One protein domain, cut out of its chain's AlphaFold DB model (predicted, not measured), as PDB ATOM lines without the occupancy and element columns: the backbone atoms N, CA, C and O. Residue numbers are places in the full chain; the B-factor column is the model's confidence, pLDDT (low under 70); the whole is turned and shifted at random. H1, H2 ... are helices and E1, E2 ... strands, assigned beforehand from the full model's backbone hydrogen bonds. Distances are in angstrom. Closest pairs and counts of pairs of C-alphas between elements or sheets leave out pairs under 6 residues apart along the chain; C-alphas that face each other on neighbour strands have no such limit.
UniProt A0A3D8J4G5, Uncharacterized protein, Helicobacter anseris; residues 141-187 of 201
ATOM      1  N   ALA A 141     132.677 189.587 153.305       95.75
ATOM      2  CA  ALA A 141     132.803 188.964 151.990       95.75
ATOM      3  C   ALA A 141     131.665 189.366 151.048       95.75
ATOM      4  O   ALA A 141     130.510 189.453 151.474       95.75
ATOM      5  N   TYR A 142     131.977 189.563 149.766       94.38
ATOM      6  CA  TYR A 142     130.984 189.866 148.728       94.38
ATOM      7  C   TYR A 142     130.298 188.606 148.198       94.38
ATOM      8  O   TYR A 142     129.161 188.667 147.737       94.38
ATOM      9  N   THR A 143     130.983 187.462 148.246       95.00
ATOM     10  CA  THR A 143     130.466 186.185 147.742       95.00
ATOM     11  C   THR A 143     130.582 185.078 148.782       95.00
ATOM     12  O   THR A 143     131.345 185.174 149.746       95.00
ATOM     13  N   LYS A 144     129.840 183.986 148.572       94.75
ATOM     14  CA  LYS A 144     129.931 182.783 149.410       94.75
ATOM     15  C   LYS A 144     131.315 182.124 149.329       94.75
ATOM     16  O   LYS A 144     131.761 181.535 150.309       94.75
ATOM     17  N   GLU A 145     131.998 182.226 148.185       95.38
ATOM     18  CA  GLU A 145     133.362 181.724 147.989       95.38
ATOM     19  C   GLU A 145     134.360 182.527 148.823       95.38
ATOM     20  O   GLU A 145     135.126 181.944 149.585       95.38
ATOM     21  N   GLU A 146     134.300 183.859 148.746       95.44
ATOM     22  CA  GLU A 146     135.130 184.736 149.578       95.44
ATOM     23  C   GLU A 146     134.858 184.497 151.068       95.44
ATOM     24  O   GLU A 146     135.793 184.372 151.855       95.44
ATOM     25  N   ALA A 147     133.586 184.361 151.458       95.12
ATOM     26  CA  ALA A 147     133.207 184.080 152.840       95.12
ATOM     27  C   ALA A 147     133.831 182.772 153.336       95.12
ATOM     28  O   ALA A 147     134.295 182.695 154.470       95.12
ATOM     29  N   ARG A 148     133.877 181.745 152.485       94.69
ATOM     30  CA  ARG A 148     134.482 180.454 152.816       94.69
ATOM     31  C   ARG A 148     135.990 180.565 153.030       94.69
ATOM     32  O   ARG A 148     136.490 179.986 153.991       94.69
ATOM     33  N   GLU A 149     136.709 181.308 152.192       95.06
ATOM     34  CA  GLU A 149     138.148 181.537 152.393       95.06
ATOM     35  C   GLU A 149     138.415 182.338 153.674       95.06
ATOM     36  O   GLU A 149     139.261 181.957 154.484       95.06
ATOM     37  N   VAL A 150     137.609 183.368 153.943       93.81
ATOM     38  CA  VAL A 150     137.671 184.119 155.206       93.81
ATOM     39  C   VAL A 150     137.402 183.209 156.413       93.81
ATOM     40  O   VAL A 150     138.095 183.306 157.428       93.81
ATOM     41  N   ALA A 151     136.430 182.298 156.320       93.75
ATOM     42  CA  ALA A 151     136.119 181.349 157.386       93.75
ATOM     43  C   ALA A 151     137.267 180.361 157.632       93.75
ATOM     44  O   ALA A 151     137.605 180.111 158.789       93.75
ATOM     45  N   LYS A 152     137.911 179.844 156.577       93.19
ATOM     46  CA  LYS A 152     139.095 178.974 156.695       93.19
ATOM     47  C   LYS A 152     140.220 179.644 157.479       93.19
ATOM     48  O   LYS A 152     140.789 179.019 158.370       93.19
ATOM     49  N   GLU A 153     140.496 180.920 157.205       92.75
ATOM     50  CA  GLU A 153     141.506 181.687 157.943       92.75
ATOM     51  C   GLU A 153     141.149 181.859 159.425       92.75
ATOM     52  O   GLU A 153     142.003 181.693 160.294       92.75
ATOM     53  N   ILE A 154     139.893 182.213 159.721       90.81
ATOM     54  CA  ILE A 154     139.425 182.468 161.094       90.81
ATOM     55  C   ILE A 154     139.426 181.174 161.912       90.81
ATOM     56  O   ILE A 154     139.923 181.149 163.037       90.81
ATOM     57  N   LEU A 155     138.888 180.100 161.336       90.88
ATOM     58  CA  LEU A 155     138.760 178.795 161.983       90.88
ATOM     59  C   LEU A 155     140.060 177.985 161.940       90.88
ATOM     60  O   LEU A 155     140.151 176.963 162.618       90.88
ATOM     61  N   LYS A 156     141.058 178.434 161.165       92.69
ATOM     62  CA  LYS A 156     142.324 177.733 160.901       92.69
ATOM     63  C   LYS A 156     142.087 176.312 160.376       92.69
ATOM     64  O   LYS A 156     142.637 175.345 160.899       92.69
ATOM     65  N   LYS A 157     141.230 176.199 159.357       90.88
ATOM     66  CA  LYS A 157     140.842 174.935 158.713       90.88
ATOM     67  C   LYS A 157     141.121 174.981 157.217       90.88
ATOM     68  O   LYS A 157     140.865 175.993 156.576       90.88
ATOM     69  N   ASP A 158     141.519 173.850 156.644       91.31
ATOM     70  CA  ASP A 158     141.715 173.724 155.190       91.31
ATOM     71  C   ASP A 158     140.386 173.628 154.423       91.31
ATOM     72  O   ASP A 158     140.290 173.967 153.239       91.31
ATOM     73  N   TYR A 159     139.334 173.179 155.108       90.44
ATOM     74  CA  TYR A 159     137.999 173.027 154.558       90.44
ATOM     75  C   TYR A 159     136.949 173.563 155.528       90.44
ATOM     76  O   TYR A 159     136.967 173.262 156.719       90.44
ATOM     77  N   VAL A 160     136.014 174.322 154.966       91.94
ATOM     78  CA  VAL A 160     134.775 174.776 155.598       91.94
ATOM     79  C   VAL A 160     133.653 174.554 154.580       91.94
ATOM     80  O   VAL A 160     133.899 174.660 153.373       91.94
ATOM     81  N   GLU A 161     132.446 174.209 155.024       91.75
ATOM     82  CA  GLU A 161     131.280 174.090 154.139       91.75
ATOM     83  C   GLU A 161     130.848 175.450 153.562       91.75
ATOM     84  O   GLU A 161     131.280 176.512 154.012       91.75
ATOM     85  N   TYR A 162     129.999 175.431 152.533       91.62
ATOM     86  CA  TYR A 162     129.461 176.674 151.985       91.62
ATOM     87  C   TYR A 162     128.446 177.304 152.944       91.62
ATOM     88  O   TYR A 162     127.556 176.603 153.431       91.62
ATOM     89  N   PRO A 163     128.527 178.625 153.170       94.56
ATOM     90  CA  PRO A 163     127.555 179.315 153.995       94.56
ATOM     91  C   PRO A 163     126.231 179.529 153.258       94.56
ATOM     92  O   PRO A 163     126.156 179.492 152.026       94.56
ATOM     93  N   GLN A 164     125.193 179.844 154.026       93.44
ATOM     94  CA  GLN A 164     123.900 180.308 153.520       93.44
ATOM     95  C   GLN A 164     123.747 181.815 153.765       93.44
ATOM     96  O   GLN A 164     124.184 182.316 154.798       93.44
ATOM     97  N   SER A 165     123.130 182.547 152.830       93.44
ATOM     98  CA  SER A 165     122.802 183.965 153.049       93.44
ATOM     99  C   SER A 165     121.569 184.070 153.947       93.44
ATOM    100  O   SER A 165     120.529 183.473 153.657       93.44
ATOM    101  N   VAL A 166     121.681 184.833 155.034       94.12
ATOM    102  CA  VAL A 166     120.602 185.081 155.998       94.12
ATOM    103  C   VAL A 166     120.441 186.579 156.252       94.12
ATOM    104  O   VAL A 166     121.414 187.330 156.255       94.12
ATOM    105  N   LEU A 167     119.201 187.028 156.473       92.44
ATOM    106  CA  LEU A 167     118.875 188.418 156.809       92.44
ATOM    107  C   LEU A 167     118.578 188.542 158.309       92.44
ATOM    108  O   LEU A 167     117.690 187.865 158.834       92.44
ATOM    109  N   ARG A 168     119.288 189.435 158.997       87.62
ATOM    110  CA  ARG A 168     119.125 189.737 160.424       87.62
ATOM    111  C   ARG A 168     119.068 191.245 160.619       87.62
ATOM    112  O   ARG A 168     120.001 191.942 160.246       87.62
ATOM    113  N   ALA A 169     117.967 191.744 161.181       86.75
ATOM    114  CA  ALA A 169     117.774 193.174 161.451       86.75
ATOM    115  C   ALA A 169     118.090 194.087 160.240       86.75
ATOM    116  O   ALA A 169     118.696 195.142 160.384       86.75
ATOM    117  N   GLY A 170     117.714 193.658 159.028       85.44
ATOM    118  CA  GLY A 170     117.977 194.404 157.791       85.44
ATOM    119  C   GLY A 170     119.394 194.255 157.221       85.44
ATOM    120  O   GLY A 170     119.663 194.778 156.144       85.44
ATOM    121  N   GLN A 171     120.279 193.505 157.879       87.19
ATOM    122  CA  GLN A 171     121.645 193.243 157.439       87.19
ATOM    123  C   GLN A 171     121.819 191.783 157.006       87.19
ATOM    124  O   GLN A 171     121.285 190.864 157.630       87.19
ATOM    125  N   ARG A 172     122.566 191.563 155.921       92.25
ATOM    126  CA  ARG A 172     122.865 190.221 155.411       92.25
ATOM    127  C   ARG A 172     124.167 189.644 155.956       92.25
ATOM    128  O   ARG A 172     125.144 190.376 156.149       92.25
ATOM    129  N   TYR A 173     124.161 188.329 156.150       94.00
ATOM    130  CA  TYR A 173     125.275 187.537 156.659       94.00
ATOM    131  C   TYR A 173     125.391 186.207 155.914       94.00
ATOM    132  O   TYR A 173     124.390 185.599 155.542       94.00
ATOM    133  N   TRP A 174     126.623 185.735 155.765       95.31
ATOM    134  CA  TRP A 174     126.982 184.378 155.386       95.31
ATOM    135  C   TRP A 174     127.063 183.514 156.646       95.31
ATOM    136  O   TRP A 174     127.995 183.658 157.437       95.31
ATOM    137  N   GLN A 175     126.089 182.631 156.839       94.69
ATOM    138  CA  GLN A 175     125.977 181.769 158.012       94.69
ATOM    139  C   GLN A 175     126.542 180.369 157.753       94.69
ATOM    140  O   GLN A 175     126.148 179.694 156.801       94.69
ATOM    141  N   PHE A 176     127.416 179.914 158.650       93.69
ATOM    142  CA  PHE A 176     128.052 178.599 158.657       93.69
ATOM    143  C   PHE A 176     127.460 177.736 159.778       93.69
ATOM    144  O   PHE A 176     127.897 177.782 160.929       93.69
ATOM    145  N   VAL A 177     126.443 176.940 159.443       84.25
ATOM    146  CA  VAL A 177     125.684 176.128 160.416       84.25
ATOM    147  C   VAL A 177     126.533 174.997 161.008       84.25
ATOM    148  O   VAL A 177     126.517 174.788 162.219       84.25
ATOM    149  N   ALA A 178     127.325 174.315 160.176       80.06
ATOM    150  CA  ALA A 178     128.188 173.206 160.594       80.06
ATOM    151  C   ALA A 178     129.357 173.632 161.508       80.06
ATOM    152  O   ALA A 178     129.990 172.790 162.139       80.06
ATOM    153  N   GLU A 179     129.629 174.937 161.617       77.38
ATOM    154  CA  GLU A 179     130.795 175.501 162.306       77.38
ATOM    155  C   GLU A 179     130.397 176.264 163.576       77.38
ATOM    156  O   GLU A 179     130.775 177.417 163.772       77.38
ATOM    157  N   ASN A 180     129.594 175.630 164.437       77.31
ATOM    158  CA  ASN A 180     129.052 176.240 165.661       77.31
ATOM    159  C   ASN A 180     128.235 177.522 165.415       77.31
ATOM    160  O   ASN A 180     128.211 178.401 166.274       77.31
ATOM    161  N   HIS A 181     127.539 177.620 164.276       78.75
ATOM    162  CA  HIS A 181     126.762 178.808 163.897       78.75
ATOM    163  C   HIS A 181     127.607 180.088 163.912       78.75
ATOM    164  O   HIS A 181     127.334 181.047 164.633       78.75
ATOM    165  N   PHE A 182     128.651 180.088 163.092       86.38
ATOM    166  CA  PHE A 182     129.488 181.254 162.850       86.38
ATOM    167  C   PHE A 182     128.950 182.080 161.670       86.38
ATOM    168  O   PHE A 182     128.397 181.524 160.720       86.38
ATOM    169  N   GLU A 183     129.106 183.406 161.707       91.31
ATOM    170  CA  GLU A 183     128.579 184.315 160.685       91.31
ATOM    171  C   GLU A 183     129.645 185.309 160.209       91.31
ATOM    172  O   GLU A 183     130.412 185.860 160.998       91.31
ATOM    173  N   ILE A 184     129.662 185.568 158.901       93.00
ATOM    174  CA  ILE A 184     130.481 186.608 158.266       93.00
ATOM    175  C   ILE A 184     129.543 187.621 157.626       93.00
ATOM    176  O   ILE A 184     128.584 187.246 156.958       93.00
ATOM    177  N   LYS A 185     129.819 188.915 157.780       93.00
ATOM    178  CA  LYS A 185     128.993 189.954 157.160       93.00
ATOM    179  C   LYS A 185     129.042 189.860 155.626       93.00
ATOM    180  O   LYS A 185     130.128 189.822 155.043       93.00
ATOM    181  N   GLU A 186     127.875 189.861 154.981       94.62
ATOM    182  CA  GLU A 186     127.765 189.961 153.520       94.62
ATOM    183  C   GLU A 186     127.946 191.432 153.125       94.62
ATOM    184  O   GLU A 186     127.142 192.298 153.488       94.62
ATOM    185  N   TRP A 187     129.044 191.727 152.433       94.88
ATOM    186  CA  TRP A 187     129.317 193.058 151.903       94.88
ATOM    187  C   TRP A 187     128.581 193.279 150.591       94.88
ATOM    188  O   TRP A 187     128.438 192.380 149.765       94.88
TER     189      TRP A 187
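Overview. This is residues 141 to 187 of the 201 residues of an uncharacterized protein of Helicobacter anseris (UniProt A0A3D8J4G5). A small, strongly twisted three-stranded sheet has one helix, H1, over one face, covering E2 and E3; its other face is bare. The turn between E1 and E2 and the link after H1 make opposite ends of the long axis. The 47 printed residues hold H1, E1, E2 and E3 in that order, a mixed class in two layers, helix on sheet. The sheet, E1 - E2 - E3, is an antiparallel meander, each strand beside the one before. It is compact, radius of gyration of the C-alphas 9.8 A, spanning 31 by 20 by 14 A.

Along the chain. E2 is residues 171 to 176, 16.0 A; E1 164 to 168, 12.6 A; E3 182 to 186, 12.9 A, ending at C-alpha 186 (127.765, 189.961, 153.520). H1, residues 144 to 155, 15.9 A, begins at C-alpha 144 (129.931, 182.783, 149.410).

Arrangement. Hairpin E1 and E2 has N 166 and O 173 within hydrogen-bond range, 2.9 A; hairpin E2 and E3 has N 174 and O 184, 2.7 A. H1 is on the sheet, height 9.3 A, only just slantwise to the strands, 58 degrees to E2 on the local plane; its closest C-alphas to E3 are Ala 147 and Ile 184, 6.6 A. In H1 every O i to N i+4 pair is within range.

Size, cuts and confidence. The C-alphas farthest apart, Asp 158 and Gly 170, are 31.6 A apart. The printed part has no cut, no long link, and no printed residue is under pLDDT 70.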